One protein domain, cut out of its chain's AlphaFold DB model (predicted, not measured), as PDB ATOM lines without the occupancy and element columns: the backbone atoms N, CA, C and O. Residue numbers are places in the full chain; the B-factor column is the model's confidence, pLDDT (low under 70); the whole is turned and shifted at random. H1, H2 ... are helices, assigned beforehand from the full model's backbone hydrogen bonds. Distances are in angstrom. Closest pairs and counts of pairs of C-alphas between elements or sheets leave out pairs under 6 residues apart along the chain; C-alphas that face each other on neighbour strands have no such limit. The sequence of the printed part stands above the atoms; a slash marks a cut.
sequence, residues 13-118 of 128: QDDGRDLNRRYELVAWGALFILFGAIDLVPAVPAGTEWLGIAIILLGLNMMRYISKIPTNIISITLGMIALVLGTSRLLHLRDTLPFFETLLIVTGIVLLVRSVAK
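What this domain is: This is residues 13 to 118 of the 128 residues of an uncharacterized protein of Candidatus Methanoperedenaceae archaeon (UniProt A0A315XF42). Four helices form one flat row in chain order, folding back and forth: H1, the longest, is at one edge, H2 and H3 are in the middle, and H4 is at the other edge. H2 packs on both H1 and H3, while H4 packs on H3 near its own beginning and splays away from it, so that residues 112 to 118 stick out. The printed part has 106 residues with four named helices, H1 to H4, and no named strand; the class is all helix. It is only just compact, close to loose, with a radius of gyration of the C-alphas of 15.4 A and spans of 46 by 37 by 18 A.

Where its parts are: H1, residues 13 to 40, begins at C-alpha 13 (23.233, -20.024, -11.217) and is 40.9 A long. H2 is residues 48 to 66, 26.5 A. H3 is residues 73 to 90, 25.7 A. H4, residues 99 to 118, is 28.4 A long and ends at C-alpha 118 (45.984, -25.276, -4.347).

How they stand to each other: H1 and H2 form a helical hairpin and touch at a shallow tilt of 13 degrees, opposite ways; their closest C-alphas, of Ala 27 and Ile 56, are 6.2 A apart. H2 and H3, also a helical hairpin, touch with 34 pairs of C-alphas within 8 A, the closest those of Ala 54 and Gly 79 at 4.2 A; they run opposite ways at a steep tilt of 35.3 degrees, only just past shallow. H3 touches H4 with residues 77 to 85 alone, the closest C-alphas being those of Ile 81 and Leu 103, 6.1 A apart; the tilt is steep, 47 degrees, opposite ways. The helix packing is mostly crossed, but only just. H1 is apart from H3 and H4, and H2 from H4. In H1, H2, H3 and H4 every O i to N i+4 pair is within hydrogen-bond range.

The domain as a whole: The two C-alphas farthest apart, of Asp 14 and Asp 95, are 47.4 A apart. The printed part has no cut, and its three links are short. The mean pLDDT of the printed part is 87.1; residues 93 to 97 and residue 118 are under 70.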
ATOM      1  N   GLN A  13      22.217 -20.982 -10.787       86.38
ATOM      2  CA  GLN A  13      23.233 -20.024 -11.217       86.38
ATOM      3  C   GLN A  13      22.692 -18.588 -11.256       86.38
ATOM      4  O   GLN A  13      23.446 -17.649 -11.003       86.38
ATOM      5  N   ASP A  14      21.409 -18.398 -11.562       87.62
ATOM      6  CA  ASP A  14      20.793 -17.073 -11.584       87.62
ATOM      7  C   ASP A  14      20.696 -16.448 -10.186       87.62
ATOM      8  O   ASP A  14      21.111 -15.303 -10.002       87.62
ATOM      9  N   ASP A  15      20.286 -17.235  -9.188       88.44
ATOM     10  CA  ASP A  15      20.173 -16.789  -7.793       88.44
ATOM     11  C   ASP A  15      21.518 -16.290  -7.230       88.44
ATOM     12  O   ASP A  15      21.629 -15.181  -6.695       88.44
ATOM     13  N   GLY A  16      22.599 -17.047  -7.460       84.88
ATOM     14  CA  GLY A  16      23.946 -16.646  -7.037       84.88
ATOM     15  C   GLY A  16      24.454 -15.367  -7.721       84.88
ATOM     16  O   GLY A  16      25.176 -14.574  -7.105       84.88
ATOM     17  N   ARG A  17      24.067 -15.132  -8.983       88.38
ATOM     18  CA  ARG A  17      24.429 -13.908  -9.721       88.38
ATOM     19  C   ARG A  17      23.662 -12.691  -9.214       88.38
ATOM     20  O   ARG A  17      24.278 -11.632  -9.060       88.38
ATOM     21  N   ASP A  18      22.367 -12.830  -8.934       92.88
ATOM     22  CA  ASP A  18      21.559 -11.738  -8.385       92.88
ATOM     23  C   ASP A  18      22.053 -11.334  -6.991       92.88
ATOM     24  O   ASP A  18      22.293 -10.152  -6.722       92.88
ATOM     25  N   LEU A  19      22.330 -12.318  -6.131       91.88
ATOM     26  CA  LEU A  19      22.852 -12.053  -4.794       91.88
ATOM     27  C   LEU A  19      24.226 -11.365  -4.834       91.88
ATOM     28  O   LEU A  19      24.442 -10.385  -4.115       91.88
ATOM     29  N   ASN A  20      25.136 -11.802  -5.716       92.06
ATOM     30  CA  ASN A  20      26.425 -11.125  -5.888       92.06
ATOM     31  C   ASN A  20      26.252  -9.666  -6.339       92.06
ATOM     32  O   ASN A  20      26.923  -8.778  -5.811       92.06
ATOM     33  N   ARG A  21      25.333  -9.402  -7.275       92.75
ATOM     34  CA  ARG A  21      25.052  -8.043  -7.754       92.75
ATOM     35  C   ARG A  21      24.544  -7.144  -6.627       92.75
ATOM     36  O   ARG A  21      24.975  -5.996  -6.524       92.75
ATOM     37  N   ARG A  22      23.663  -7.654  -5.763       94.44
ATOM     38  CA  ARG A  22      23.175  -6.916  -4.585       94.44
ATOM     39  C   ARG A  22      24.310  -6.587  -3.621       94.44
ATOM     40  O   ARG A  22      24.405  -5.454  -3.162       94.44
ATOM     41  N   TYR A  23      25.190  -7.547  -3.348       93.44
ATOM     42  CA  TYR A  23      26.353  -7.320  -2.492       93.44
ATOM     43  C   TYR A  23      27.306  -6.265  -3.062       93.44
ATOM     44  O   TYR A  23      27.778  -5.405  -2.320       93.44
ATOM     45  N   GLU A  24      27.550  -6.280  -4.372       93.50
ATOM     46  CA  GLU A  24      28.344  -5.243  -5.038       93.50
ATOM     47  C   GLU A  24      27.689  -3.869  -4.927       93.50
ATOM     48  O   GLU A  24      28.362  -2.911  -4.559       93.50
ATOM     49  N   LEU A  25      26.381  -3.768  -5.175       95.81
ATOM     50  CA  LEU A  25      25.637  -2.513  -5.029       95.81
ATOM     51  C   LEU A  25      25.725  -1.954  -3.605       95.81
ATOM     52  O   LEU A  25      25.983  -0.764  -3.432       95.81
ATOM     53  N   VAL A  26      25.560  -2.805  -2.589       95.62
ATOM     54  CA  VAL A  26      25.686  -2.404  -1.179       95.62
ATOM     55  C   VAL A  26      27.109  -1.947  -0.864       95.62
ATOM     56  O   VAL A  26      27.282  -0.914  -0.224       95.62
ATOM     57  N   ALA A  27      28.129  -2.668  -1.334       94.19
ATOM     58  CA  ALA A  27      29.521  -2.294  -1.102       94.19
ATOM     59  C   ALA A  27      29.883  -0.963  -1.775       94.19
ATOM     60  O   ALA A  27      30.513  -0.115  -1.146       94.19
ATOM     61  N   TRP A  28      29.443  -0.745  -3.017       95.00
ATOM     62  CA  TRP A  28      29.618   0.538  -3.700       95.00
ATOM     63  C   TRP A  28      28.902   1.667  -2.961       95.00
ATOM     64  O   TRP A  28      29.513   2.700  -2.700       95.00
ATOM     65  N   GLY A  29      27.648   1.455  -2.553       97.38
ATOM     66  CA  GLY A  29      26.901   2.420  -1.744       97.38
ATOM     67  C   GLY A  29      27.615   2.767  -0.435       97.38
ATOM     68  O   GLY A  29      27.769   3.942  -0.111       97.38
ATOM     69  N   ALA A  30      28.124   1.762   0.280       96.88
ATOM     70  CA  ALA A  30      28.881   1.957   1.512       96.88
ATOM     71  C   ALA A  30      30.186   2.739   1.284       96.88
ATOM     72  O   ALA A  30      30.515   3.602   2.095       96.88
ATOM     73  N   LEU A  31      30.903   2.489   0.181       94.38
ATOM     74  CA  LEU A  31      32.105   3.253  -0.173       94.38
ATOM     75  C   LEU A  31      31.777   4.729  -0.424       94.38
ATOM     76  O   LEU A  31      32.477   5.595   0.091       94.38
ATOM     77  N   PHE A  32      30.703   5.032  -1.158       95.56
ATOM     78  CA  PHE A  32      30.294   6.422  -1.388       95.56
ATOM     79  C   PHE A  32      29.883   7.131  -0.098       95.56
ATOM     80  O   PHE A  32      30.282   8.276   0.116       95.56
ATOM     81  N   ILE A  33      29.140   6.451   0.782       96.69
ATOM     82  CA  ILE A  33      28.778   6.989   2.101       96.69
ATOM     83  C   ILE A  33      30.036   7.263   2.927       96.69
ATOM     84  O   ILE A  33      30.144   8.330   3.520       96.69
ATOM     85  N   LEU A  34      30.996   6.332   2.944       94.62
ATOM     86  CA  LEU A  34      32.263   6.501   3.652       94.62
ATOM     87  C   LEU A  34      33.031   7.728   3.146       94.62
ATOM     88  O   LEU A  34      33.426   8.564   3.954       94.62
ATOM     89  N   PHE A  35      33.223   7.853   1.830       92.75
ATOM     90  CA  PHE A  35      33.936   8.994   1.251       92.75
ATOM     91  C   PHE A  35      33.229  10.316   1.552       92.75
ATOM     92  O   PHE A  35      33.879  11.253   2.003       92.75
ATOM     93  N   GLY A  36      31.905  10.378   1.379       93.50
ATOM     94  CA  GLY A  36      31.134  11.581   1.692       93.50
ATOM     95  C   GLY A  36      31.168  11.945   3.179       93.50
ATOM     96  O   GLY A  36      31.274  13.119   3.520       93.50
ATOM     97  N   ALA A  37      31.125  10.957   4.077       92.31
ATOM     98  CA  ALA A  37      31.186  11.189   5.517       92.31
ATOM     99  C   ALA A  37      32.558  11.712   5.967       92.31
ATOM    100  O   ALA A  37      32.619  12.605   6.809       92.31
ATOM    101  N   ILE A  38      33.647  11.173   5.410       91.19
ATOM    102  CA  ILE A  38      35.008  11.623   5.735       91.19
ATOM    103  C   ILE A  38      35.245  13.038   5.209       91.19
ATOM    104  O   ILE A  38      35.776  13.864   5.942       91.19
ATOM    105  N   ASP A  39      34.807  13.339   3.987       89.12
ATOM    106  CA  ASP A  39      34.966  14.674   3.395       89.12
ATOM    107  C   ASP A  39      34.161  15.746   4.154       89.12
ATOM    108  O   ASP A  39      34.599  16.884   4.311       89.12
ATOM    109  N   LEU A  40      33.007  15.367   4.713       91.94
ATOM    110  CA  LEU A  40      32.173  16.264   5.512       91.94
ATOM    111  C   LEU A  40      32.769  16.581   6.896       91.94
ATOM    112  O   LEU A  40      32.433  17.610   7.487       91.94
ATOM    113  N   VAL A  41      33.630  15.711   7.436       90.12
ATOM    114  CA  VAL A  41      34.191  15.841   8.788       90.12
ATOM    115  C   VAL A  41      35.704  16.088   8.709       90.12
ATOM    116  O   VAL A  41      36.488  15.143   8.659       90.12
ATOM    117  N   PRO A  42      36.168  17.347   8.801       77.75
ATOM    118  CA  PRO A  42      37.584  17.686   8.608       77.75
ATOM    119  C   PRO A  42      38.516  17.197   9.732       77.75
ATOM    120  O   PRO A  42      39.733  17.283   9.605       77.75
ATOM    121  N   ALA A  43      37.969  16.697  10.844       87.25
ATOM    122  CA  ALA A  43      38.726  16.221  12.005       87.25
ATOM    123  C   ALA A  43      38.992  14.700  11.994       87.25
ATOM    124  O   ALA A  43      39.384  14.136  13.017       87.25
ATOM    125  N   VAL A  44      38.742  14.013  10.874       86.06
ATOM    126  CA  VAL A  44      38.961  12.565  10.768       86.06
ATOM    127  C   VAL A  44      40.468  12.254  10.705       86.06
ATOM    128  O   VAL A  44      41.170  12.821   9.867       86.06
ATOM    129  N   PRO A  45      40.991  11.341  11.550       86.00
ATOM    130  CA  PRO A  45      42.396  10.943  11.507       86.00
ATOM    131  C   PRO A  45      42.797  10.344  10.157       86.00
ATOM    132  O   PRO A  45      42.063   9.532   9.584       86.00
ATOM    133  N   ALA A  46      44.004  10.675   9.695       83.44
ATOM    134  CA  ALA A  46      44.567  10.113   8.473       83.44
ATOM    135  C   ALA A  46      44.647   8.579   8.554       83.44
ATOM    136  O   ALA A  46      45.140   8.022   9.536       83.44
ATOM    137  N   GLY A  47      44.187   7.885   7.513       84.69
ATOM    138  CA  GLY A  47      44.131   6.420   7.492       84.69
ATOM    139  C   GLY A  47      42.757   5.838   7.816       84.69
ATOM    140  O   GLY A  47      42.527   4.662   7.518       84.69
ATOM    141  N   THR A  48      41.826   6.636   8.348       90.12
ATOM    142  CA  THR A  48      40.434   6.205   8.581       90.12
ATOM    143  C   THR A  48      39.748   5.833   7.267       90.12
ATOM    144  O   THR A  48      39.007   4.850   7.210       90.12
ATOM    145  N   GLU A  49      40.057   6.554   6.190       91.19
ATOM    146  CA  GLU A  49      39.577   6.269   4.841       91.19
ATOM    147  C   GLU A  49      39.992   4.869   4.371       91.19
ATOM    148  O   GLU A  49      39.159   4.080   3.924       91.19
ATOM    149  N   TRP A  50      41.262   4.509   4.569       91.81
ATOM    150  CA  TRP A  50      41.793   3.199   4.196       91.81
ATOM    151  C   TRP A  50      41.205   2.081   5.055       91.81
ATOM    152  O   TRP A  50      40.880   1.012   4.540       91.81
ATOM    153  N   LEU A  51      40.989   2.330   6.347       92.94
ATOM    154  CA  LEU A  51      40.330   1.369   7.230       92.94
ATOM    155  C   LEU A  51      38.873   1.119   6.851       92.94
ATOM    156  O   LEU A  51      38.448  -0.034   6.816       92.94
ATOM    157  N   GLY A  52      38.118   2.165   6.517       94.62
ATOM    158  CA  GLY A  52      36.747   1.998   6.049       94.62
ATOM    159  C   GLY A  52      36.684   1.186   4.750       94.62
ATOM    160  O   GLY A  52      35.896   0.244   4.654       94.62
ATOM    161  N   ILE A  53      37.574   1.470   3.790       95.44
ATOM    162  CA  ILE A  53      37.690   0.691   2.543       95.44
ATOM    163  C   ILE A  53      38.018  -0.777   2.850       95.44
ATOM    164  O   ILE A  53      37.399  -1.679   2.280       95.44
ATOM    165  N   ALA A  54      38.957  -1.029   3.766       95.88
ATOM    166  CA  ALA A  54      39.333  -2.375   4.180       95.88
ATOM    167  C   ALA A  54      38.148  -3.151   4.760       95.88
ATOM    168  O   ALA A  54      37.884  -4.276   4.333       95.88
ATOM    169  N   ILE A  55      37.407  -2.540   5.689       96.50
ATOM    170  CA  ILE A  55      36.237  -3.150   6.331       96.50
ATOM    171  C   ILE A  55      35.172  -3.495   5.287       96.50
ATOM    172  O   ILE A  55      34.648  -4.609   5.300       96.50
ATOM    173  N   ILE A  56      34.881  -2.586   4.352       96.69
ATOM    174  CA  ILE A  56      33.854  -2.809   3.327       96.69
ATOM    175  C   ILE A  56      34.275  -3.921   2.359       96.69
ATOM    176  O   ILE A  56      33.502  -4.849   2.115       96.69
ATOM    177  N   LEU A  57      35.496  -3.869   1.819       95.00
ATOM    178  CA  LEU A  57      35.957  -4.846   0.828       95.00
ATOM    179  C   LEU A  57      36.180  -6.236   1.433       95.00
ATOM    180  O   LEU A  57      35.803  -7.239   0.820       95.00
ATOM    181  N   LEU A  58      36.760  -6.324   2.630       94.62
ATOM    182  CA  LEU A  58      36.935  -7.608   3.312       94.62
ATOM    183  C   LEU A  58      35.593  -8.150   3.810       94.62
ATOM    184  O   LEU A  58      35.325  -9.336   3.623       94.62
ATOM    185  N   GLY A  59      34.715  -7.295   4.340       94.44
ATOM    186  CA  GLY A  59      33.358  -7.666   4.747       94.44
ATOM    187  C   GLY A  59      32.522  -8.206   3.585       94.44
ATOM    188  O   GLY A  59      31.888  -9.252   3.714       94.44
ATOM    189  N   LEU A  60      32.600  -7.572   2.410       95.19
ATOM    190  CA  LEU A  60      31.968  -8.060   1.183       95.19
ATOM    191  C   LEU A  60      32.432  -9.482   0.829       95.19
ATOM    192  O   LEU A  60      31.620 -10.348   0.507       95.19
ATOM    193  N   ASN A  61      33.741  -9.739   0.887       93.38
ATOM    194  CA  ASN A  61      34.278 -11.064   0.570       93.38
ATOM    195  C   ASN A  61      33.978 -12.097   1.656       93.38
ATOM    196  O   ASN A  61      33.760 -13.261   1.326       93.38
ATOM    197  N   MET A  62      33.902 -11.676   2.917       92.94
ATOM    198  CA  MET A  62      33.448 -12.523   4.014       92.94
ATOM    199  C   MET A  62      31.998 -12.969   3.792       92.94
ATOM    200  O   MET A  62      31.709 -14.159   3.883       92.94
ATOM    201  N   MET A  63      31.107 -12.053   3.403       93.50
ATOM    202  CA  MET A  63      29.718 -12.396   3.074       93.50
ATOM    203  C   MET A  63      29.622 -13.296   1.840       93.50
ATOM    204  O   MET A  63      28.871 -14.267   1.857       93.50
ATOM    205  N   ARG A  64      30.427 -13.055   0.795       91.31
ATOM    206  CA  ARG A  64      30.511 -13.967  -0.364       91.31
ATOM    207  C   ARG A  64      30.933 -15.376   0.045       91.31
ATOM    208  O   ARG A  64      30.325 -16.336  -0.414       91.31
ATOM    209  N   TYR A  65      31.925 -15.492   0.928       89.69
ATOM    210  CA  TYR A  65      32.399 -16.781   1.427       89.69
ATOM    211  C   TYR A  65      31.303 -17.541   2.188       89.69
ATOM    212  O   TYR A  65      31.066 -18.715   1.903       89.69
ATOM    213  N   ILE A  66      30.586 -16.865   3.094       92.06
ATOM    214  CA  ILE A  66      29.475 -17.459   3.861       92.06
ATOM    215  C   ILE A  66      28.328 -17.880   2.928       92.06
ATOM    216  O   ILE A  66      27.779 -18.972   3.073       92.06
ATOM    217  N   SER A  67      28.020 -17.058   1.925       88.56
ATOM    218  CA  SER A  67      26.967 -17.314   0.935       88.56
ATOM    219  C   SER A  67      27.390 -18.263  -0.196       88.56
ATOM    220  O   SER A  67      26.638 -18.431  -1.153       88.56
ATOM    221  N   LYS A  68      28.576 -18.890  -0.115       86.62
ATOM    222  CA  LYS A  68      29.136 -19.803  -1.138       86.62
ATOM    223  C   LYS A  68      29.252 -19.187  -2.542       86.62
ATOM    224  O   LYS A  68      29.298 -19.901  -3.542       86.62
ATOM    225  N   ILE A  69      29.339 -17.862  -2.619       88.31
ATOM    226  CA  ILE A  69      29.603 -17.119  -3.851       88.31
ATOM    227  C   ILE A  69      31.122 -17.087  -4.064       88.31
ATOM    228  O   ILE A  69      31.868 -16.873  -3.102       88.31
ATOM    229  N   PRO A  70      31.622 -17.265  -5.300       84.94
ATOM    230  CA  PRO A  70      33.046 -17.143  -5.578       84.94
ATOM    231  C   PRO A  70      33.580 -15.776  -5.124       84.94
ATOM    232  O   PRO A  70      33.105 -14.719  -5.538       84.94
ATOM    233  N   THR A  71      34.589 -15.798  -4.255       86.44
ATOM    234  CA  THR A  71      35.235 -14.585  -3.745       86.44
ATOM    235  C   THR A  71      36.062 -13.901  -4.829       86.44
ATOM    236  O   THR A  71      36.729 -14.574  -5.620       86.44
ATOM    237  N   ASN A  72      36.101 -12.567  -4.823       87.38
ATOM    238  CA  ASN A  72      36.859 -11.806  -5.809       87.38
ATOM    239  C   ASN A  72      38.236 -11.414  -5.245       87.38
ATOM    240  O   ASN A  72      38.354 -10.578  -4.345       87.38
ATOM    241  N   ILE A  73      39.281 -12.003  -5.829       82.44
ATOM    242  CA  ILE A  73      40.683 -11.828  -5.423       82.44
ATOM    243  C   ILE A  73      41.095 -10.356  -5.445       82.44
ATOM    244  O   ILE A  73      41.777  -9.915  -4.529       82.44
ATOM    245  N   ILE A  74      40.650  -9.583  -6.437       87.44
ATOM    246  CA  ILE A  74      40.997  -8.161  -6.547       87.44
ATOM    247  C   ILE A  74      40.497  -7.417  -5.308       87.44
ATOM    248  O   ILE A  74      41.259  -6.705  -4.662       87.44
ATOM    249  N   SER A  75      39.236  -7.634  -4.927       89.00
ATOM    250  CA  SER A  75      38.663  -6.982  -3.745       89.00
ATOM    251  C   SER A  75      39.289  -7.445  -2.428       89.00
ATOM    252  O   SER A  75      39.454  -6.624  -1.531       89.00
ATOM    253  N   ILE A  76      39.702  -8.714  -2.314       90.56
ATOM    254  CA  ILE A  76      40.443  -9.200  -1.139       90.56
ATOM    255  C   ILE A  76      41.804  -8.511  -1.051       90.56
ATOM    256  O   ILE A  76      42.146  -7.964  -0.007       90.56
ATOM    257  N   THR A  77      42.568  -8.501  -2.146       88.62
ATOM    258  CA  THR A  77      43.899  -7.888  -2.189       88.62
ATOM    259  C   THR A  77      43.824  -6.394  -1.876       88.62
ATOM    260  O   THR A  77      44.561  -5.920  -1.016       88.62
ATOM    261  N   LEU A  78      42.893  -5.663  -2.499       91.19
ATOM    262  CA  LEU A  78      42.674  -4.241  -2.215       91.19
ATOM    263  C   LEU A  78      42.252  -4.002  -0.762       91.19
ATOM    264  O   LEU A  78      42.786  -3.098  -0.122       91.19
ATOM    265  N   GLY A  79      41.354  -4.830  -0.221       92.88
ATOM    266  CA  GLY A  79      40.947  -4.751   1.181       92.88
ATOM    267  C   GLY A  79      42.113  -4.974   2.146       92.88
ATOM    268  O   GLY A  79      42.265  -4.226   3.108       92.88
ATOM    269  N   MET A  80      42.986  -5.943   1.861       92.88
ATOM    270  CA  MET A  80      44.185  -6.214   2.664       92.88
ATOM    271  C   MET A  80      45.208  -5.075   2.591       92.88
ATOM    272  O   MET A  80      45.762  -4.686   3.617       92.88
ATOM    273  N   ILE A  81      45.440  -4.507   1.406       90.69
ATOM    274  CA  ILE A  81      46.319  -3.337   1.239       90.69
ATOM    275  C   ILE A  81      45.774  -2.157   2.037       90.69
ATOM    276  O   ILE A  81      46.511  -1.535   2.800       90.69
ATOM    277  N   ALA A  82      44.478  -1.884   1.902       91.75
ATOM    278  CA  ALA A  82      43.817  -0.814   2.628       91.75
ATOM    279  C   ALA A  82      43.900  -1.028   4.150       91.75
ATOM    280  O   ALA A  82      44.147  -0.078   4.890       91.75
ATOM    281  N   LEU A  83      43.805  -2.277   4.623       92.38
ATOM    282  CA  LEU A  83      43.943  -2.606   6.042       92.38
ATOM    283  C   LEU A  83      45.345  -2.278   6.567       92.38
ATOM    284  O   LEU A  83      45.479  -1.631   7.605       92.38
ATOM    285  N   VAL A  84      46.392  -2.694   5.848       90.62
ATOM    286  CA  VAL A  84      47.793  -2.431   6.226       90.62
ATOM    287  C   VAL A  84      48.103  -0.931   6.199       90.62
ATOM    288  O   VAL A  84      48.713  -0.401   7.130       90.62
ATOM    289  N   LEU A  85      47.651  -0.214   5.171       88.25
ATOM    290  CA  LEU A  85      47.869   1.231   5.058       88.25
ATOM    291  C   LEU A  85      47.094   2.024   6.117       88.25
ATOM    292  O   LEU A  85      47.645   2.943   6.718       88.25
ATOM    293  N   GLY A  86      45.840   1.659   6.387       87.50
ATOM    294  CA  GLY A  86      45.030   2.336   7.398       87.50
ATOM    295  C   GLY A  86      45.563   2.113   8.812       87.50
ATOM    296  O   GLY A  86      45.737   3.066   9.569       87.50
ATOM    297  N   THR A  87      45.909   0.869   9.159       87.31
ATOM    298  CA  THR A  87      46.463   0.544  10.487       87.31
ATOM    299  C   THR A  87      47.848   1.143  10.720       87.31
ATOM    300  O   THR A  87      48.109   1.648  11.812       87.31
ATOM    301  N   SER A  88      48.725   1.150   9.710       85.06
ATOM    302  CA  SER A  88      50.057   1.759   9.841       85.06
ATOM    303  C   SER A  88      49.994   3.264  10.113       85.06
ATOM    304  O   SER A  88      50.760   3.751  10.947       85.06
ATOM    305  N   ARG A  89      49.051   3.980   9.481       83.31
ATOM    306  CA  ARG A  89      48.812   5.413   9.724       83.31
ATOM    307  C   ARG A  89      48.239   5.684  11.115       83.31
ATOM    308  O   ARG A  89      48.751   6.557  11.804       83.31
ATOM    309  N   LEU A  90      47.245   4.910  11.568       81.19
ATOM    310  CA  LEU A  90      46.647   5.116  12.897       81.19
ATOM    311  C   LEU A  90      47.624   4.867  14.051       81.19
ATOM    312  O   LEU A  90      47.590   5.563  15.064       81.19
ATOM    313  N   LEU A  91      48.489   3.865  13.913       82.12
ATOM    314  CA  LEU A  91      49.422   3.490  14.973       82.12
ATOM    315  C   LEU A  91      50.704   4.343  14.970       82.12
ATOM    316  O   LEU A  91      51.577   4.104  15.798       82.12
ATOM    317  N   HIS A  92      50.833   5.318  14.057       74.25
ATOM    318  CA  HIS A  92      52.040   6.140  13.864       74.25
ATOM    319  C   HIS A  92      53.324   5.293  13.724       74.25
ATOM    320  O   HIS A  92      54.428   5.745  14.017       74.25
ATOM    321  N   LEU A  93      53.191   4.030  13.290       66.88
ATOM    322  CA  LEU A  93      54.276   3.044  13.334       66.88
ATOM    323  C   LEU A  93      55.314   3.243  12.227       66.88
ATOM    324  O   LEU A  93      56.338   2.562  12.244       66.88
ATOM    325  N   ARG A  94      55.050   4.138  11.266       55.34
ATOM    326  CA  ARG A  94      55.972   4.625  10.228       55.34
ATOM    327  C   ARG A  94      55.290   5.758   9.464       55.34
ATOM    328  O   ARG A  94      54.225   5.545   8.892       55.34
ATOM    329  N   ASP A  95      55.938   6.915   9.393       54.75
ATOM    330  CA  ASP A  95      55.403   8.131   8.764       54.75
ATOM    331  C   ASP A  95      55.054   8.013   7.276       54.75
ATOM    332  O   ASP A  95      54.395   8.891   6.744       54.75
ATOM    333  N   THR A  96      55.430   6.955   6.565       60.16
ATOM    334  CA  THR A  96      54.889   6.649   5.233       60.16
ATOM    335  C   THR A  96      55.275   5.215   4.886       60.16
ATOM    336  O   THR A  96      56.395   4.968   4.449       60.16
ATOM    337  N   LEU A  97      54.383   4.233   5.082       67.19
ATOM    338  CA  LEU A  97      54.527   2.986   4.325       67.19
ATOM    339  C   LEU A  97      54.236   3.320   2.860       67.19
ATOM    340  O   LEU A  97      53.129   3.783   2.560       67.19
ATOM    341  N   PRO A  98      55.203   3.130   1.955       75.12
ATOM    342  CA  PRO A  98      54.990   3.498   0.577       75.12
ATOM    343  C   PRO A  98      54.030   2.487  -0.082       75.12
ATOM    344  O   PRO A  98      54.001   1.280   0.208       75.12
ATOM    345  N   PHE A  99      53.089   3.046  -0.851       72.62
ATOM    346  CA  PHE A  99      51.902   2.338  -1.341       72.62
ATOM    347  C   PHE A  99      52.280   1.158  -2.238       72.62
ATOM    348  O   PHE A  99      51.686   0.083  -2.151       72.62
ATOM    349  N   PHE A 100      53.289   1.360  -3.083       76.44
ATOM    350  CA  PHE A 100      53.715   0.404  -4.094       76.44
ATOM    351  C   PHE A 100      54.300  -0.872  -3.476       76.44
ATOM    352  O   PHE A 100      54.011  -1.983  -3.912       76.44
ATOM    353  N   GLU A 101      55.060  -0.723  -2.403       82.44
ATOM    354  CA  GLU A 101      55.725  -1.778  -1.656       82.44
ATOM    355  C   GLU A 101      54.691  -2.603  -0.899       82.44
ATOM    356  O   GLU A 101      54.716  -3.833  -0.942       82.44
ATOM    357  N   THR A 102      53.723  -1.927  -0.276       80.25
ATOM    358  CA  THR A 102      52.601  -2.590   0.397       80.25
ATOM    359  C   THR A 102      51.767  -3.398  -0.600       80.25
ATOM    360  O   THR A 102      51.458  -4.564  -0.347       80.25
ATOM    361  N   LEU A 103      51.461  -2.820  -1.764       81.75
ATOM    362  CA  LEU A 103      50.781  -3.497  -2.870       81.75
ATOM    363  C   LEU A 103      51.546  -4.754  -3.314       81.75
ATOM    364  O   LEU A 103      50.934  -5.817  -3.447       81.75
ATOM    365  N   LEU A 104      52.865  -4.658  -3.510       81.88
ATOM    366  CA  LEU A 104      53.697  -5.772  -3.973       81.88
ATOM    367  C   LEU A 104      53.765  -6.904  -2.940       81.88
ATOM    368  O   LEU A 104      53.582  -8.070  -3.296       81.88
ATOM    369  N   ILE A 105      53.977  -6.563  -1.664       85.06
ATOM    370  CA  ILE A 105      54.060  -7.530  -0.561       85.06
ATOM    371  C   ILE A 105      52.729  -8.260  -0.401       85.06
ATOM    372  O   ILE A 105      52.700  -9.491  -0.409       85.06
ATOM    373  N   VAL A 106      51.619  -7.525  -0.296       85.31
ATOM    374  CA  VAL A 106      50.298  -8.134  -0.092       85.31
ATOM    375  C   VAL A 106      49.914  -8.996  -1.292       85.31
ATOM    376  O   VAL A 106      49.482 -10.135  -1.112       85.31
ATOM    377  N   THR A 107      50.126  -8.506  -2.516       80.88
ATOM    378  CA  THR A 107      49.838  -9.282  -3.731       80.88
ATOM    379  C   THR A 107      50.694 -10.548  -3.793       80.88
ATOM    380  O   THR A 107      50.166 -11.631  -4.050       80.88
ATOM    381  N   GLY A 108      51.992 -10.446  -3.490       85.06
ATOM    382  CA  GLY A 108      52.897 -11.592  -3.416       85.06
ATOM    383  C   GLY A 108      52.439 -12.635  -2.393       85.06
ATOM    384  O   GLY A 108      52.353 -13.817  -2.724       85.06
ATOM    385  N   ILE A 109      52.059 -12.207  -1.185       87.12
ATOM    386  CA  ILE A 109      51.534 -13.096  -0.136       87.12
ATOM    387  C   ILE A 109      50.256 -13.799  -0.606       87.12
ATOM    388  O   ILE A 109      50.155 -15.017  -0.476       87.12
ATOM    389  N   VAL A 110      49.299 -13.070  -1.188       83.19
ATOM    390  CA  VAL A 110      48.039 -13.652  -1.684       83.19
ATOM    391  C   VAL A 110      48.306 -14.725  -2.748       83.19
ATOM    392  O   VAL A 110      47.689 -15.793  -2.717       83.19
ATOM    393  N   LEU A 111      49.252 -14.485  -3.660       84.25
ATOM    394  CA  LEU A 111      49.644 -15.464  -4.678       84.25
ATOM    395  C   LEU A 111      50.334 -16.695  -4.071       84.25
ATOM    396  O   LEU A 111      50.016 -17.822  -4.459       84.25
ATOM    397  N   LEU A 112      51.229 -16.498  -3.098       85.25
ATOM    398  CA  LEU A 112      51.914 -17.589  -2.398       85.25
ATOM    399  C   LEU A 112      50.934 -18.465  -1.616       85.25
ATOM    400  O   LEU A 112      50.931 -19.684  -1.793       85.25
ATOM    401  N   VAL A 113      50.060 -17.852  -0.813       83.38
ATOM    402  CA  VAL A 113      49.024 -18.561  -0.047       83.38
ATOM    403  C   VAL A 113      48.145 -19.381  -0.983       83.38
ATOM    404  O   VAL A 113      47.879 -20.547  -0.706       83.38
ATOM    405  N   ARG A 114      47.744 -18.820  -2.129       76.12
ATOM    406  CA  ARG A 114      46.930 -19.542  -3.112       76.12
ATOM    407  C   ARG A 114      47.683 -20.708  -3.754       76.12
ATOM    408  O   ARG A 114      47.092 -21.767  -3.938       76.12
ATOM    409  N   SER A 115      48.957 -20.529  -4.096       82.38
ATOM    410  CA  SER A 115      49.795 -21.593  -4.665       82.38
ATOM    411  C   SER A 115      49.922 -22.777  -3.702       82.38
ATOM    412  O   SER A 115      49.706 -23.928  -4.085       82.38
ATOM    413  N   VAL A 116      50.169 -22.488  -2.422       82.88
ATOM    414  CA  VAL A 116      50.254 -23.506  -1.367       82.88
ATOM    415  C   VAL A 116      48.888 -24.141  -1.093       82.88
ATOM    416  O   VAL A 116      48.795 -25.362  -1.007       82.88
ATOM    417  N   ALA A 117      47.815 -23.348  -1.022       76.38
ATOM    418  CA  ALA A 117      46.461 -23.851  -0.791       76.38
ATOM    419  C   ALA A 117      45.972 -24.758  -1.931       76.38
ATOM    420  O   ALA A 117      45.321 -25.767  -1.674       76.38
ATOM    421  N   LYS A 118      46.330 -24.447  -3.185       62.91
ATOM    422  CA  LYS A 118      45.984 -25.276  -4.347       62.91
ATOM    423  C   LYS A 118      46.674 -26.646  -4.302       62.91
ATOM    424  O   LYS A 118      46.072 -27.632  -4.704       62.91
TER     425      LYS A 118